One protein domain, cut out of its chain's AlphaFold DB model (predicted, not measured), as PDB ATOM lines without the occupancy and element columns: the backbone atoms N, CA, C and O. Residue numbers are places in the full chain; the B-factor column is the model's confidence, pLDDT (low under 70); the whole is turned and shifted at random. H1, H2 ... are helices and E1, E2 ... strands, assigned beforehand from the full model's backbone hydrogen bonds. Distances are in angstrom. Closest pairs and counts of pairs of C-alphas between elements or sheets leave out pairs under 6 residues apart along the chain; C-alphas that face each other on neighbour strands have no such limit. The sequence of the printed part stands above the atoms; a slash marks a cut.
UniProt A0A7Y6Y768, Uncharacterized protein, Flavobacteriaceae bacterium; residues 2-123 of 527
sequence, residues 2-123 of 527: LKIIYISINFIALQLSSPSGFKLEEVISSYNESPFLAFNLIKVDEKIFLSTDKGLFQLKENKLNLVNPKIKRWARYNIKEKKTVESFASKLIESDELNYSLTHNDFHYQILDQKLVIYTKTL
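Overview. This is residues 2 to 123 of the 527 residues of an uncharacterized protein of Flavobacteriaceae bacterium (UniProt A0A7Y6Y768). Two four-stranded sheets, each strongly twisted, stand partly face to face as a loose-edged sandwich in which E2 of one sheet comes near E8, E9 and E10 of the other. At one end of the long axis H1 sticks out with its residues 2 to 10; toward the other end E6, paired with the small strand E7, packs on E2 of the sheet E2 E3 E4 E5, and the short helix H2 only grazes that sheet. The 122 printed residues include two named helices and ten named strands, in the order H1 E1 E2 E3 E4 E5 E6 H2 E7 E8 E9 E10, a mixed class. The sheets run E1 E10 E9 E8, E2 E3 E4 E5 and E6 E7, all antiparallel. The whole is compact, with a radius of gyration of the C-alphas of 15.1 A, yet elongated, spanning 50 by 33 by 25 A.

Along the chain. H1, residues 2 to 16, begins at C-alpha 2 (40.015, 59.234, 61.622) and is 20.8 A long. E1 is residues 22 to 28, 16.9 A. E2, residues 38 to 44, 17.7 A, begins at C-alpha 38 (45.049, 37.680, 50.845). E3 is residues 47 to 52, E4 55 to 60, E5 63 to 68 and E6 75 to 77. H2 is residues 88 to 91, E7 92 to 94, E8 101 to 104 and E9 107 to 112. E10, residues 115 to 121, 19.5 A, ends at C-alpha 121 (59.276, 49.384, 38.374).

Arrangement. In the sandwich, two sheets face to face, the best planes of the facing parts are 12 degrees apart and their centres 9.5 A apart. The closest C-alphas of E2 and E10 are those of Ala 38 and Lys 115, 5.3 A. E2 E3 E4 E5 is a meander, each strand the antiparallel neighbour of the one before, with N 42 and O 49 at 2.9 A, N 50 and O 57 at 2.8 A and N 58 and O 65 at 2.8 A. E8 E9 E10 is another, with N 109 and O 102 at 2.8 A and N 117 and O 110 at 2.7 A; the edge strand E1 is the antiparallel neighbour of E10, with N 25 and O 118 within hydrogen-bond range at 2.9 A. In E6 and E7, N 76 and O 93 are 2.8 A apart. H1 only grazes its sheet with residues 11 to 16, and H2 only grazes the other with residues 88 to 90. Every O i to N i+4 pair of H1 is within hydrogen-bond range; H2 is too short for such a pair.

Size, cuts and confidence. The C-alphas farthest apart are those of Leu 2 and Lys 83, 54.0 A. The printed part has no cut, and no link is long. Mean pLDDT of the printed part is 77.1; residues 2 to 13, 15 to 17, 79 to 91 and 95 to 98 are under 70.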
ATOM      1  N   LEU A   2      39.050  60.300  61.269       33.53
ATOM      2  CA  LEU A   2      40.015  59.234  61.622       33.53
ATOM      3  C   LEU A   2      40.288  58.233  60.486       33.53
ATOM      4  O   LEU A   2      41.438  57.957  60.176       33.53
ATOM      5  N   LYS A   3      39.242  57.765  59.792       31.44
ATOM      6  CA  LYS A   3      39.369  56.814  58.673       31.44
ATOM      7  C   LYS A   3      40.174  57.369  57.486       31.44
ATOM      8  O   LYS A   3      40.861  56.613  56.822       31.44
ATOM      9  N   ILE A   4      40.119  58.681  57.242       36.81
ATOM     10  CA  ILE A   4      40.828  59.335  56.126       36.81
ATOM     11  C   ILE A   4      42.291  59.569  56.494       36.81
ATOM     12  O   ILE A   4      43.169  59.223  55.717       36.81
ATOM     13  N   ILE A   5      42.554  60.070  57.703       39.50
ATOM     14  CA  ILE A   5      43.918  60.207  58.233       39.50
ATOM     15  C   ILE A   5      44.609  58.836  58.246       39.50
ATOM     16  O   ILE A   5      45.739  58.712  57.793       39.50
ATOM     17  N   TYR A   6      43.893  57.791  58.663       43.81
ATOM     18  CA  TYR A   6      44.381  56.416  58.644       43.81
ATOM     19  C   TYR A   6      44.685  55.900  57.228       43.81
ATOM     20  O   TYR A   6      45.706  55.250  57.028       43.81
ATOM     21  N   ILE A   7      43.843  56.198  56.230       50.50
ATOM     22  CA  ILE A   7      44.100  55.821  54.827       50.50
ATOM     23  C   ILE A   7      45.332  56.556  54.284       50.50
ATOM     24  O   ILE A   7      46.191  55.919  53.682       50.50
ATOM     25  N   SER A   8      45.458  57.863  54.533       47.22
ATOM     26  CA  SER A   8      46.599  58.659  54.064       47.22
ATOM     27  C   SER A   8      47.915  58.237  54.721       47.22
ATOM     28  O   SER A   8      48.922  58.106  54.033       47.22
ATOM     29  N   ILE A   9      47.907  57.965  56.031       55.28
ATOM     30  CA  ILE A   9      49.084  57.464  56.758       55.28
ATOM     31  C   ILE A   9      49.488  56.080  56.241       55.28
ATOM     32  O   ILE A   9      50.668  55.857  55.991       55.28
ATOM     33  N   ASN A  10      48.529  55.177  56.011       60.50
ATOM     34  CA  ASN A  10      48.831  53.855  55.455       60.50
ATOM     35  C   ASN A  10      49.366  53.933  54.028       60.50
ATOM     36  O   ASN A  10      50.279  53.194  53.686       60.50
ATOM     37  N   PHE A  11      48.843  54.832  53.195       62.41
ATOM     38  CA  PHE A  11      49.361  55.009  51.840       62.41
ATOM     39  C   PHE A  11      50.809  55.522  51.852       62.41
ATOM     40  O   PHE A  11      51.648  55.012  51.117       62.41
ATOM     41  N   ILE A  12      51.125  56.480  52.733       62.94
ATOM     42  CA  ILE A  12      52.497  56.975  52.926       62.94
ATOM     43  C   ILE A  12      53.407  55.857  53.451       62.94
ATOM     44  O   ILE A  12      54.503  55.674  52.929       62.94
ATOM     45  N   ALA A  13      52.950  55.077  54.432       65.44
ATOM     46  CA  ALA A  13      53.703  53.944  54.964       65.44
ATOM     47  C   ALA A  13      53.983  52.878  53.889       65.44
ATOM     48  O   ALA A  13      55.110  52.409  53.781       65.44
ATOM     49  N   LEU A  14      52.996  52.562  53.043       72.50
ATOM     50  CA  LEU A  14      53.132  51.616  51.928       72.50
ATOM     51  C   LEU A  14      54.065  52.121  50.820       72.50
ATOM     52  O   LEU A  14      54.752  51.328  50.175       72.50
ATOM     53  N   GLN A  15      54.093  53.435  50.591       64.81
ATOM     54  CA  GLN A  15      55.048  54.062  49.683       64.81
ATOM     55  C   GLN A  15      56.473  53.993  50.253       64.81
ATOM     56  O   GLN A  15      57.414  53.699  49.518       64.81
ATOM     57  N   LEU A  16      56.639  54.224  51.559       64.00
ATOM     58  CA  LEU A  16      57.925  54.112  52.259       64.00
ATOM     59  C   LEU A  16      58.426  52.665  52.346       64.00
ATOM     60  O   LEU A  16      59.632  52.445  52.366       64.00
ATOM     61  N   SER A  17      57.519  51.687  52.359       68.06
ATOM     62  CA  SER A  17      57.845  50.259  52.332       68.06
ATOM     63  C   SER A  17      58.064  49.706  50.921       68.06
ATOM     64  O   SER A  17      58.186  48.491  50.765       68.06
ATOM     65  N   SER A  18      58.057  50.554  49.885       74.06
ATOM     66  CA  SER A  18      58.240  50.095  48.509       74.06
ATOM     67  C   SER A  18      59.620  49.451  48.321       74.06
ATOM     68  O   SER A  18      60.624  49.970  48.819       74.06
ATOM     69  N   PRO A  19      59.710  48.321  47.597       76.00
ATOM     70  CA  PRO A  19      61.001  47.764  47.225       76.00
ATOM     71  C   PRO A  19      61.814  48.781  46.418       76.00
ATOM     72  O   PRO A  19      61.274  49.496  45.571       76.00
ATOM     73  N   SER A  20      63.130  48.806  46.633       70.75
ATOM     74  CA  SER A  20      64.034  49.705  45.906       70.75
ATOM     75  C   SER A  20      63.841  49.588  44.389       70.75
ATOM     76  O   SER A  20      63.984  48.509  43.814       70.75
ATOM     77  N   GLY A  21      63.566  50.717  43.732       72.19
ATOM     78  CA  GLY A  21      63.337  50.776  42.287       72.19
ATOM     79  C   GLY A  21      61.904  50.457  41.850       72.19
ATOM     80  O   GLY A  21      61.683  50.224  40.662       72.19
ATOM     81  N   PHE A  22      60.941  50.449  42.773       79.25
ATOM     82  CA  PHE A  22      59.517  50.325  42.479       79.25
ATOM     83  C   PHE A  22      58.713  51.452  43.153       79.25
ATOM     84  O   PHE A  22      59.107  51.986  44.184       79.25
ATOM     85  N   LYS A  23      57.580  51.837  42.559       81.81
ATOM     86  CA  LYS A  23      56.614  52.807  43.103       81.81
ATOM     87  C   LYS A  23      55.276  52.118  43.337       81.81
ATOM     88  O   LYS A  23      54.920  51.234  42.560       81.81
ATOM     89  N   LEU A  24      54.528  52.517  44.366       84.19
ATOM     90  CA  LEU A  24      53.190  51.973  44.599       84.19
ATOM     91  C   LEU A  24      52.286  52.306  43.409       84.19
ATOM     92  O   LEU A  24      52.150  53.470  43.031       84.19
ATOM     93  N   GLU A  25      51.686  51.277  42.824       84.75
ATOM     94  CA  GLU A  25      50.730  51.402  41.725       84.75
ATOM     95  C   GLU A  25      49.304  51.269  42.266       84.75
ATOM     96  O   GLU A  25      48.443  52.114  42.013       84.75
ATOM     97  N   GLU A  26      49.060  50.212  43.044       87.31
ATOM     98  CA  GLU A  26      47.718  49.842  43.476       87.31
ATOM     99  C   GLU A  26      47.728  49.030  44.776       87.31
ATOM    100  O   GLU A  26      48.671  48.300  45.079       87.31
ATOM    101  N   VAL A  27      46.640  49.144  45.537       89.25
ATOM    102  CA  VAL A  27      46.342  48.285  46.686       89.25
ATOM    103  C   VAL A  27      44.986  47.640  46.435       89.25
ATOM    104  O   VAL A  27      43.973  48.336  46.372       89.25
ATOM    105  N   ILE A  28      44.963  46.317  46.310       89.94
ATOM    106  CA  ILE A  28      43.754  45.532  46.082       89.94
ATOM    107  C   ILE A  28      43.376  44.821  47.381       89.94
ATOM    108  O   ILE A  28      44.135  44.015  47.921       89.94
ATOM    109  N   SER A  29      42.179  45.124  47.881       89.94
ATOM    110  CA  SER A  29      41.636  44.552  49.122       89.94
ATOM    111  C   SER A  29      40.201  44.037  48.990       89.94
ATOM    112  O   SER A  29      39.583  43.677  49.989       89.94
ATOM    113  N   SER A  30      39.627  44.075  47.788       88.56
ATOM    114  CA  SER A  30      38.269  43.608  47.521       88.56
ATOM    115  C   SER A  30      38.130  43.062  46.103       88.56
ATOM    116  O   SER A  30      38.901  43.396  45.204       88.56
ATOM    117  N   TYR A  31      37.130  42.206  45.916       88.31
ATOM    118  CA  TYR A  31      36.709  41.659  44.632       88.31
ATOM    119  C   TYR A  31      35.184  41.769  44.535       88.31
ATOM    120  O   TYR A  31      34.485  41.353  45.459       88.31
ATOM    121  N   ASN A  32      34.670  42.359  43.448       86.00
ATOM    122  CA  ASN A  32      33.246  42.698  43.288       86.00
ATOM    123  C   ASN A  32      32.668  43.403  44.530       86.00
ATOM    124  O   ASN A  32      31.651  42.988  45.074       86.00
ATOM    125  N   GLU A  33      33.381  44.422  45.020       84.25
ATOM    126  CA  GLU A  33      33.035  45.212  46.218       84.25
ATOM    127  C   GLU A  33      33.042  44.439  47.554       84.25
ATOM    128  O   GLU A  33      32.957  45.052  48.617       84.25
ATOM    129  N   SER A  34      33.249  43.119  47.539       85.38
ATOM    130  CA  SER A  34      33.400  42.306  48.744       85.38
ATOM    131  C   SER A  34      34.865  42.285  49.200       85.38
ATOM    132  O   SER A  34      35.737  41.943  48.396       85.38
ATOM    133  N   PRO A  35      35.181  42.644  50.459       90.56
ATOM    134  CA  PRO A  35      36.545  42.562  50.967       90.56
ATOM    135  C   PRO A  35      37.028  41.109  51.002       90.56
ATOM    136  O   PRO A  35      36.235  40.193  51.238       90.56
ATOM    137  N   PHE A  36      38.326  40.911  50.788       92.62
ATOM    138  CA  PHE A  36      38.977  39.609  50.912       92.62
ATOM    139  C   PHE A  36      40.213  39.693  51.810       92.62
ATOM    140  O   PHE A  36      40.759  40.774  52.037       92.62
ATOM    141  N   LEU A  37      40.669  38.531  52.264       92.06
ATOM    142  CA  LEU A  37      41.923  38.321  52.977       92.06
ATOM    143  C   LEU A  37      42.902  37.600  52.051       92.06
ATOM    144  O   LEU A  37      42.651  36.465  51.655       92.06
ATOM    145  N   ALA A  38      43.987  38.268  51.658       91.69
ATOM    146  CA  ALA A  38      45.049  37.680  50.845       91.69
ATOM    147  C   ALA A  38      45.948  36.770  51.682       91.69
ATOM    148  O   ALA A  38      46.393  37.152  52.767       91.69
ATOM    149  N   PHE A  39      46.262  35.601  51.131       90.38
ATOM    150  CA  PHE A  39      46.997  34.552  51.827       90.38
ATOM    151  C   PHE A  39      48.407  34.348  51.272       90.38
ATOM    152  O   PHE A  39      49.372  34.517  52.016       90.38
ATOM    153  N   ASN A  40      48.557  34.008  49.988       91.44
ATOM    154  CA  ASN A  40      49.865  33.883  49.339       91.44
ATOM    155  C   ASN A  40      49.827  34.143  47.823       91.44
ATOM    156  O   ASN A  40      48.768  34.147  47.188       91.44
ATOM    157  N   LEU A  41      51.015  34.353  47.253       90.94
ATOM    158  CA  LEU A  41      51.249  34.490  45.816       90.94
ATOM    159  C   LEU A  41      51.870  33.216  45.242       90.94
ATOM    160  O   LEU A  41      52.722  32.583  45.866       90.94
ATOM    161  N   ILE A  42      51.475  32.856  44.022       88.75
ATOM    162  CA  ILE A  42      51.983  31.669  43.326       88.75
ATOM    163  C   ILE A  42      52.325  32.061  41.895       88.75
ATOM    164  O   ILE A  42      51.463  32.552  41.167       88.75
ATOM    165  N   LYS A  43      53.572  31.827  41.480       85.56
ATOM    166  CA  LYS A  43      53.971  31.915  40.073       85.56
ATOM    167  C   LYS A  43      53.945  30.516  39.472       85.56
ATOM    168  O   LYS A  43      54.617  29.620  39.975       85.56
ATOM    169  N   VAL A  44      53.176  30.347  38.404       80.88
ATOM    170  CA  VAL A  44      53.170  29.124  37.598       80.88
ATOM    171  C   VAL A  44      53.357  29.530  36.147       80.88
ATOM    172  O   VAL A  44      52.559  30.303  35.612       80.88
ATOM    173  N   ASP A  45      54.435  29.042  35.541       79.88
ATOM    174  CA  ASP A  45      54.957  29.525  34.261       79.88
ATOM    175  C   ASP A  45      55.110  31.055  34.287       79.88
ATOM    176  O   ASP A  45      55.838  31.572  35.125       79.88
ATOM    177  N   GLU A  46      54.381  31.796  33.449       82.38
ATOM    178  CA  GLU A  46      54.364  33.269  33.431       82.38
ATOM    179  C   GLU A  46      53.032  33.865  33.910       82.38
ATOM    180  O   GLU A  46      52.658  34.979  33.548       82.38
ATOM    181  N   LYS A  47      52.276  33.118  34.721       86.38
ATOM    182  CA  LYS A  47      51.031  33.588  35.338       86.38
ATOM    183  C   LYS A  47      51.197  33.688  36.846       86.38
ATOM    184  O   LYS A  47      51.816  32.834  37.480       86.38
ATOM    185  N   ILE A  48      50.594  34.726  37.413       90.12
ATOM    186  CA  ILE A  48      50.592  34.970  38.853       90.12
ATOM    187  C   ILE A  48      49.193  34.708  39.381       90.12
ATOM    188  O   ILE A  48      48.204  35.172  38.809       90.12
ATOM    189  N   PHE A  49      49.129  33.997  40.495       90.56
ATOM    190  CA  PHE A  49      47.899  33.723  41.207       90.56
ATOM    191  C   PHE A  49      47.961  34.290  42.621       90.56
ATOM    192  O   PHE A  49      49.007  34.258  43.270       90.56
ATOM    193  N   LEU A  50      46.820  34.797  43.076       92.69
ATOM    194  CA  LEU A  50      46.567  35.258  44.432       92.69
ATOM    195  C   LEU A  50      45.538  34.324  45.066       92.69
ATOM    196  O   LEU A  50      44.431  34.181  44.545       92.69
ATOM    197  N   SER A  51      45.879  33.716  46.193       91.31
ATOM    198  CA  SER A  51      44.913  32.990  47.014       91.31
ATOM    199  C   SER A  51      44.286  33.923  48.053       91.31
ATOM    200  O   SER A  51      44.963  34.772  48.645       91.31
ATOM    201  N   THR A  52      42.977  33.791  48.261       92.62
ATOM    202  CA  THR A  52      42.236  34.569  49.258       92.62
ATOM    203  C   THR A  52      41.148  33.731  49.923       92.62
ATOM    204  O   THR A  52      40.865  32.611  49.502       92.62
ATOM    205  N   ASP A  53      40.474  34.283  50.930       92.25
ATOM    206  CA  ASP A  53      39.284  33.681  51.556       92.25
ATOM    207  C   ASP A  53      38.062  33.602  50.616       92.25
ATOM    208  O   ASP A  53      37.065  32.942  50.926       92.25
ATOM    209  N   LYS A  54      38.125  34.259  49.451       92.25
ATOM    210  CA  LYS A  54      37.075  34.251  48.421       92.25
ATOM    211  C   LYS A  54      37.347  33.286  47.274       92.25
ATOM    212  O   LYS A  54      36.441  33.040  46.479       92.25
ATOM    213  N   GLY A  55      38.555  32.745  47.177       90.19
ATOM    214  CA  GLY A  55      38.948  31.882  46.076       90.19
ATOM    215  C   GLY A  55      40.387  32.112  45.634       90.19
ATOM    216  O   GLY A  55      41.104  32.979  46.132       90.19
ATOM    217  N   LEU A  56      40.777  31.365  44.613       90.31
ATOM    218  CA  LEU A  56      42.007  31.570  43.872       90.31
ATOM    219  C   LEU A  56      41.745  32.483  42.673       90.31
ATOM    220  O   LEU A  56      40.887  32.193  41.834       90.31
ATOM    221  N   PHE A  57      42.542  33.537  42.551       91.81
ATOM    222  CA  PHE A  57      42.473  34.520  41.480       91.81
ATOM    223  C   PHE A  57      43.733  34.475  40.622       91.81
ATOM    224  O   PHE A  57      44.832  34.343  41.145       91.81
ATOM    225  N   GLN A  58      43.593  34.647  39.312       91.00
ATOM    226  CA  GLN A  58      44.703  34.983  38.428       91.00
ATOM    227  C   GLN A  58      44.812  36.503  38.319       91.00
ATOM    228  O   GLN A  58      43.830  37.184  38.010       91.00
ATOM    229  N   LEU A  59      46.022  37.020  38.505       88.88
ATOM    230  CA  LEU A  59      46.365  38.406  38.217       88.88
ATOM    231  C   LEU A  59      46.659  38.555  36.722       88.88
ATOM    232  O   LEU A  59      47.584  37.939  36.192       88.88
ATOM    233  N   LYS A  60      45.859  39.373  36.033       83.69
ATOM    234  CA  LYS A  60      46.089  39.755  34.632       83.69
ATOM    235  C   LYS A  60      45.836  41.250  34.485       83.69
ATOM    236  O   LYS A  60      44.746  41.703  34.818       83.69
ATOM    237  N   GLU A  61      46.835  42.001  34.017       77.19
ATOM    238  CA  GLU A  61      46.755  43.469  33.865       77.19
ATOM    239  C   GLU A  61      46.281  44.175  35.153       77.19
ATOM    240  O   GLU A  61      45.398  45.028  35.123       77.19
ATOM    241  N   ASN A  62      46.823  43.758  36.304       73.75
ATOM    242  CA  ASN A  62      46.448  44.233  37.645       73.75
ATOM    243  C   ASN A  62      44.973  44.019  38.035       73.75
ATOM    244  O   ASN A  62      44.511  44.542  39.041       73.75
ATOM    245  N   LYS A  63      44.232  43.185  37.299       84.81
ATOM    246  CA  LYS A  63      42.878  42.763  37.665       84.81
ATOM    247  C   LYS A  63      42.873  41.341  38.200       84.81
ATOM    248  O   LYS A  63      43.579  40.465  37.693       84.81
ATOM    249  N   LEU A  64      42.032  41.121  39.206       90.69
ATOM    250  CA  LEU A  64      41.754  39.803  39.759       90.69
ATOM    251  C   LEU A  64      40.682  39.105  38.922       90.69
ATOM    252  O   LEU A  64      39.546  39.567  38.849       90.69
ATOM    253  N   ASN A  65      41.034  37.968  38.329       91.19
ATOM    254  CA  ASN A  65      40.087  37.084  37.655       91.19
ATOM    255  C   ASN A  65      39.923  35.819  38.489       91.19
ATOM    256  O   ASN A  65      40.905  35.120  38.722       91.19
ATOM    257  N   LEU A  66      38.710  35.530  38.961       90.12
ATOM    258  CA  LEU A  66      38.451  34.336  39.762       90.12
ATOM    259  C   LEU A  66      38.659  33.080  38.907       90.12
ATOM    260  O   LEU A  66      38.038  32.923  37.860       90.12
ATOM    261  N   VAL A  67      39.531  32.191  39.370       88.69
ATOM    262  CA  VAL A  67      39.887  30.941  38.687       88.69
ATOM    263  C   VAL A  67      39.250  29.747  39.381       88.69
ATOM    264  O   VAL A  67      38.752  28.843  38.717       88.69
ATOM    265  N   ASN A  68      39.267  29.727  40.716       85.75
ATOM    266  CA  ASN A  68      38.704  28.623  41.484       85.75
ATOM    267  C   ASN A  68      38.111  29.117  42.817       85.75
ATOM    268  O   ASN A  68      38.872  29.467  43.719       85.75
ATOM    269  N   PRO A  69      36.776  29.117  42.994       87.25
ATOM    270  CA  PRO A  69      36.133  29.567  44.232       87.25
ATOM    271  C   PRO A  69      36.275  28.591  45.410       87.25
ATOM    272  O   PRO A  69      35.904  28.943  46.528       87.25
ATOM    273  N   LYS A  70      36.742  27.353  45.182       85.25
ATOM    274  CA  LYS A  70      36.847  26.325  46.231       85.25
ATOM    275  C   LYS A  70      38.124  26.446  47.062       85.25
ATOM    276  O   LYS A  70      38.107  26.062  48.221       85.25
ATOM    277  N   ILE A  71      39.192  26.990  46.484       84.94
ATOM    278  CA  ILE A  71      40.476  27.200  47.161       84.94
ATOM    279  C   ILE A  71      40.375  28.506  47.948       84.94
ATOM    280  O   ILE A  71      40.530  29.578  47.369       84.94
ATOM    281  N   LYS A  72      40.056  28.421  49.243       86.19
ATOM    282  CA  LYS A  72      39.774  29.591  50.102       86.19
ATOM    283  C   LYS A  72      40.822  29.791  51.194       86.19
ATOM    284  O   LYS A  72      40.541  30.389  52.231       86.19
ATOM    285  N   ARG A  73      42.004  29.222  50.992       84.62
ATOM    286  CA  ARG A  73      43.171  29.287  51.874       84.62
ATOM    287  C   ARG A  73      44.428  29.439  51.027       84.62
ATOM    288  O   ARG A  73      44.339  29.600  49.810       84.62
ATOM    289  N   TRP A  74      45.593  29.392  51.666       83.31
ATOM    290  CA  TRP A  74      46.873  29.317  50.968       83.31
ATOM    291  C   TRP A  74      46.866  28.205  49.929       83.31
ATOM    292  O   TRP A  74      46.275  27.153  50.158       83.31
ATOM    293  N   ALA A  75      47.549  28.419  48.811       83.00
ATOM    294  CA  ALA A  75      47.629  27.438  47.741       83.00
ATOM    295  C   ALA A  75      49.068  27.210  47.264       83.00
ATOM    296  O   ALA A  75      49.928  28.080  47.375       83.00
ATOM    297  N   ARG A  76      49.330  26.028  46.706       81.31
ATOM    298  CA  ARG A  76      50.601  25.629  46.084       81.31
ATOM    299  C   ARG A  76      50.355  24.928  44.755       81.31
ATOM    300  O   ARG A  76      49.285  24.362  44.543       81.31
ATOM    301  N   TYR A  77      51.363  24.917  43.890       77.19
ATOM    302  CA  TYR A  77      51.314  24.220  42.605       77.19
ATOM    303  C   TYR A  77      51.908  22.810  42.704       77.19
ATOM    304  O   TYR A  77      53.051  22.647  43.131       77.19
ATOM    305  N   ASN A  78      51.143  21.788  42.307       71.88
ATOM    306  CA  ASN A  78      51.599  20.399  42.316       71.88
ATOM    307  C   ASN A  78      52.284  20.019  40.989       71.88
ATOM    308  O   ASN A  78      51.647  19.925  39.942       71.88
ATOM    309  N   ILE A  79      53.594  19.753  41.045       59.28
ATOM    310  CA  ILE A  79      54.438  19.433  39.877       59.28
ATOM    311  C   ILE A  79      54.282  17.964  39.423       59.28
ATOM    312  O   ILE A  79      54.647  17.623  38.297       59.28
ATOM    313  N   LYS A  80      53.731  17.074  40.264       58.00
ATOM    314  CA  LYS A  80      53.729  15.619  40.014       58.00
ATOM    315  C   LYS A  80      52.752  15.161  38.919       58.00
ATOM    316  O   LYS A  80      52.940  14.081  38.366       58.00
ATOM    317  N   GLU A  81      51.770  15.975  38.534       55.34
ATOM    318  CA  GLU A  81      50.774  15.629  37.508       55.34
ATOM    319  C   GLU A  81      51.143  16.217  36.131       55.34
ATOM    320  O   GLU A  81      50.640  17.251  35.673       55.34
ATOM    321  N   LYS A  82      52.079  15.546  35.446       45.72
ATOM    322  CA  LYS A  82      52.411  15.804  34.037       45.72
ATOM    323  C   LYS A  82      51.426  15.077  33.111       45.72
ATOM    324  O   LYS A  82      51.683  13.935  32.748       45.72
ATOM    325  N   LYS A  83      50.353  15.750  32.680       40.72
ATOM    326  CA  LYS A  83      49.717  15.590  31.348       40.72
ATOM    327  C   LYS A  83      48.773  16.769  31.045       40.72
ATOM    328  O   LYS A  83      48.146  17.280  31.965       40.72
ATOM    329  N   THR A  84      48.799  17.192  29.772       40.56
ATOM    330  CA  THR A  84      47.999  18.215  29.044       40.56
ATOM    331  C   THR A  84      47.738  19.592  29.697       40.56
ATOM    332  O   THR A  84      47.574  19.761  30.899       40.56
ATOM    333  N   VAL A  85      47.749  20.633  28.856       45.22
ATOM    334  CA  VAL A  85      47.844  22.071  29.200       45.22
ATOM    335  C   VAL A  85      46.543  22.660  29.800       45.22
ATOM    336  O   VAL A  85      46.522  23.806  30.243       45.22
ATOM    337  N   GLU A  86      45.450  21.894  29.875       43.84
ATOM    338  CA  GLU A  86      44.095  22.471  29.902       43.84
ATOM    339  C   GLU A  86      43.481  22.843  31.259       43.84
ATOM    340  O   GLU A  86      42.445  23.501  31.268       43.84
ATOM    341  N   SER A  87      44.090  22.583  32.421       54.03
ATOM    342  CA  SER A  87      43.628  23.298  33.629       54.03
ATOM    343  C   SER A  87      44.696  23.475  34.701       54.03
ATOM    344  O   SER A  87      44.775  22.740  35.674       54.03
ATOM    345  N   PHE A  88      45.481  24.549  34.602       58.25
ATOM    346  CA  PHE A  88      46.347  25.005  35.704       58.25
ATOM    347  C   PHE A  88      45.606  25.130  37.049       58.25
ATOM    348  O   PHE A  88      46.193  24.891  38.099       58.25
ATOM    349  N   ALA A  89      44.308  25.446  37.010       57.06
ATOM    350  CA  ALA A  89      43.438  25.552  38.179       57.06
ATOM    351  C   ALA A  89      43.250  24.235  38.953       57.06
ATOM    352  O   ALA A  89      43.052  24.285  40.165       57.06
ATOM    353  N   SER A  90      43.297  23.078  38.279       59.16
ATOM    354  CA  SER A  90      43.138  21.765  38.926       59.16
ATOM    355  C   SER A  90      44.407  21.307  39.648       59.16
ATOM    356  O   SER A  90      44.333  20.496  40.563       59.16
ATOM    357  N   LYS A  91      45.563  21.883  39.292       68.75
ATOM    358  CA  LYS A  91      46.878  21.562  39.872       68.75
ATOM    359  C   LYS A  91      47.214  22.369  41.124       68.75
ATOM    360  O   LYS A  91      48.257  22.141  41.742       68.75
ATOM    361  N   LEU A  92      46.380  23.350  41.466       70.56
ATOM    362  CA  LEU A  92      46.561  24.193  42.641       70.56
ATOM    363  C   LEU A  92      45.800  23.580  43.820       70.56
ATOM    364  O   LEU A  92      44.603  23.322  43.724       70.56
ATOM    365  N   ILE A  93      46.510  23.325  44.918       71.38
ATOM    366  CA  ILE A  93      46.004  22.626  46.112       71.38
ATOM    367  C   ILE A  93      46.295  23.487  47.344       71.38
ATOM    368  O   ILE A  93      47.265  24.243  47.333       71.38
ATOM    369  N   GLU A  94      45.495  23.372  48.406       77.50
ATOM    370  CA  GLU A  94      45.762  24.054  49.680       77.50
ATOM    371  C   GLU A  94      47.089  23.595  50.340       77.50
ATOM    372  O   GLU A  94      47.555  22.473  50.106       77.50
ATOM    373  N   SER A  95      47.750  24.483  51.099       67.00
ATOM    374  CA  SER A  95      49.116  24.291  51.641       67.00
ATOM    375  C   SER A  95      49.375  25.081  52.930       67.00
ATOM    376  O   SER A  95      48.686  26.064  53.171       67.00
ATOM    377  N   ASP A  96      50.419  24.716  53.686       54.22
ATOM    378  CA  ASP A  96      50.887  25.436  54.887       54.22
ATOM    379  C   ASP A  96      52.147  26.313  54.650       54.22
ATOM    380  O   ASP A  96      52.487  27.151  55.481       54.22
ATOM    381  N   GLU A  97      52.846  26.164  53.514       55.81
ATOM    382  CA  GLU A  97      54.035  26.967  53.141       55.81
ATOM    383  C   GLU A  97      53.709  28.210  52.288       55.81
ATOM    384  O   GLU A  97      52.732  28.229  51.533       55.81
ATOM    385  N   LEU A  98      54.550  29.253  52.378       64.56
ATOM    386  CA  LEU A  98      54.173  30.635  52.053       64.56
ATOM    387  C   LEU A  98      55.166  31.392  51.159       64.56
ATOM    388  O   LEU A  98      56.351  31.479  51.459       64.56
ATOM    389  N   ASN A  99      54.626  32.068  50.139       73.25
ATOM    390  CA  ASN A  99      55.283  33.165  49.421       73.25
ATOM    391  C   ASN A  99      54.436  34.434  49.564       73.25
ATOM    392  O   ASN A  99      53.294  34.483  49.097       73.25
ATOM    393  N   TYR A 100      54.999  35.469  50.187       83.94
ATOM    394  CA  TYR A 100      54.315  36.747  50.426       83.94
ATOM    395  C   TYR A 100      54.712  37.848  49.449       83.94
ATOM    396  O   TYR A 100      54.092  38.910  49.438       83.94
ATOM    397  N   SER A 101      55.727  37.615  48.624       89.25
ATOM    398  CA  SER A 101      56.156  38.553  47.599       89.25
ATOM    399  C   SER A 101      56.638  37.826  46.350       89.25
ATOM    400  O   SER A 101      57.113  36.691  46.409       89.25
ATOM    401  N   LEU A 102      56.480  38.476  45.200       88.31
ATOM    402  CA  LEU A 102      56.939  37.982  43.910       88.31
ATOM    403  C   LEU A 102      57.203  39.162  42.973       88.31
ATOM    404  O   LEU A 102      56.377  40.062  42.853       88.31
ATOM    405  N   THR A 103      58.314  39.119  42.245       86.50
ATOM    406  CA  THR A 103      58.569  40.030  41.121       86.50
ATOM    407  C   THR A 103      58.317  39.309  39.801       86.50
ATOM    408  O   THR A 103      58.804  38.197  39.590       86.50
ATOM    409  N   HIS A 104      57.581  39.946  38.895       84.06
ATOM    410  CA  HIS A 104      57.347  39.444  37.544       84.06
ATOM    411  C   HIS A 104      57.171  40.617  36.573       84.06
ATOM    412  O   HIS A 104      56.320  41.485  36.775       84.06
ATOM    413  N   ASN A 105      57.980  40.630  35.511       83.06
ATOM    414  CA  ASN A 105      58.108  41.749  34.573       83.06
ATOM    415  C   ASN A 105      58.406  43.074  35.304       83.06
ATOM    416  O   ASN A 105      59.298  43.124  36.151       83.06
ATOM    417  N   ASP A 106      57.664  44.136  34.989       82.69
ATOM    418  CA  ASP A 106      57.803  45.456  35.607       82.69
ATOM    419  C   ASP A 106      57.006  45.600  36.911       82.69
ATOM    420  O   ASP A 106      56.899  46.707  37.433       82.69
ATOM    421  N   PHE A 107      56.458  44.513  37.463       86.81
ATOM    422  CA  PHE A 107      55.645  44.556  38.676       86.81
ATOM    423  C   PHE A 107      56.264  43.760  39.824       86.81
ATOM    424  O   PHE A 107      56.784  42.654  39.648       86.81
ATOM    425  N   HIS A 108      56.163  44.323  41.022       89.62
ATOM    426  CA  HIS A 108      56.406  43.631  42.277       89.62
ATOM    427  C   HIS A 108      55.092  43.517  43.043       89.62
ATOM    428  O   HIS A 108      54.427  44.514  43.314       89.62
ATOM    429  N   TYR A 109      54.726  42.292  43.386       90.81
ATOM    430  CA  TYR A 109      53.519  41.953  44.120       90.81
ATOM    431  C   TYR A 109      53.917  41.590  45.540       90.81
ATOM    432  O   TYR A 109      54.819  40.778  45.736       90.81
ATOM    433  N   GLN A 110      53.230  42.157  46.523       92.44
ATOM    434  CA  GLN A 110      53.486  41.886  47.926       92.44
ATOM    435  C   GLN A 110      52.176  41.805  48.696       92.44
ATOM    436  O   GLN A 110      51.270  42.602  48.473       92.44
ATOM    437  N   ILE A 111      52.068  40.854  49.614       90.25
ATOM    438  CA  ILE A 111      50.952  40.787  50.549       90.25
ATOM    439  C   ILE A 111      51.358  41.518  51.827       90.25
ATOM    440  O   ILE A 111      52.298  41.110  52.503       90.25
ATOM    441  N   LEU A 112      50.643  42.598  52.144       87.50
ATOM    442  CA  LEU A 112      50.812  43.391  53.364       87.50
ATOM    443  C   LEU A 112      49.449  43.534  54.037       87.50
ATOM    444  O   LEU A 112      48.474  43.899  53.382       87.50
ATOM    445  N   ASP A 113      49.364  43.208  55.326       86.44
ATOM    446  CA  ASP A 113      48.118  43.228  56.106       86.44
ATOM    447  C   ASP A 113      46.936  42.539  55.401       86.44
ATOM    448  O   ASP A 113      45.825  43.070  55.345       86.44
ATOM    449  N   GLN A 114      47.188  41.355  54.828       89.19
ATOM    450  CA  GLN A 114      46.196  40.553  54.093       89.19
ATOM    451  C   GLN A 114      45.583  41.278  52.881       89.19
ATOM    452  O   GLN A 114      44.494  40.935  52.422       89.19
ATOM    453  N   LYS A 115      46.288  42.263  52.318       91.25
ATOM    454  CA  LYS A 115      45.946  42.939  51.061       91.25
ATOM    455  C   LYS A 115      47.030  42.678  50.038       91.25
ATOM    456  O   LYS A 115      48.195  42.530  50.398       91.25
ATOM    457  N   LEU A 116      46.659  42.682  48.762       92.25
ATOM    458  CA  LEU A 116      47.638  42.669  47.687       92.25
ATOM    459  C   LEU A 116      48.086  44.101  47.394       92.25
ATOM    460  O   LEU A 116      47.277  44.960  47.053       92.25
ATOM    461  N   VAL A 117      49.382  44.339  47.489       92.00
ATOM    462  CA  VAL A 117      50.041  45.592  47.143       92.00
ATOM    463  C   VAL A 117      50.836  45.367  45.864       92.00
ATOM    464  O   VAL A 117      51.626  44.427  45.770       92.00
ATOM    465  N   ILE A 118      50.587  46.203  44.860       89.19
ATOM    466  CA  ILE A 118      51.230  46.129  43.551       89.19
ATOM    467  C   ILE A 118      52.115  47.356  43.394       89.19
ATOM    468  O   ILE A 118      51.644  48.493  43.474       89.19
ATOM    469  N   TYR A 119      53.393  47.117  43.135       86.94
ATOM    470  CA  TYR A 119      54.361  48.145  42.811       86.94
ATOM    471  C   TYR A 119      54.811  48.015  41.352       86.94
ATOM    472  O   TYR A 119      55.015  46.906  40.864       86.94
ATOM    473  N   THR A 120      55.021  49.139  40.670       84.31
ATOM    474  CA  THR A 120      55.556  49.202  39.299       84.31
ATOM    475  C   THR A 120      57.011  49.648  39.330       84.31
ATOM    476  O   THR A 120      57.362  50.578  40.059       84.31
ATOM    477  N   LYS A 121      57.863  49.036  38.513       81.00
ATOM    478  CA  LYS A 121      59.276  49.384  38.374       81.00
ATOM    479  C   LYS A 121      59.427  50.847  37.956       81.00
ATOM    480  O   LYS A 121      58.839  51.307  36.976       81.00
ATOM    481  N   THR A 122      60.226  51.605  38.696       79.00
ATOM    482  CA  THR A 122      60.552  52.989  38.353       79.00
ATOM    483  C   THR A 122      61.638  53.000  37.286       79.00
ATOM    484  O   THR A 122      62.759  52.559  37.535       79.00
ATOM    485  N   LEU A 123      61.326  53.542  36.107       83.69
ATOM    486  CA  LEU A 123      62.316  53.745  35.040       83.69
ATOM    487  C   LEU A 123      63.333  54.838  35.404       83.69
ATOM    488  O   LEU A 123      64.467  54.822  34.936       83.69
TER     489      LEU A 123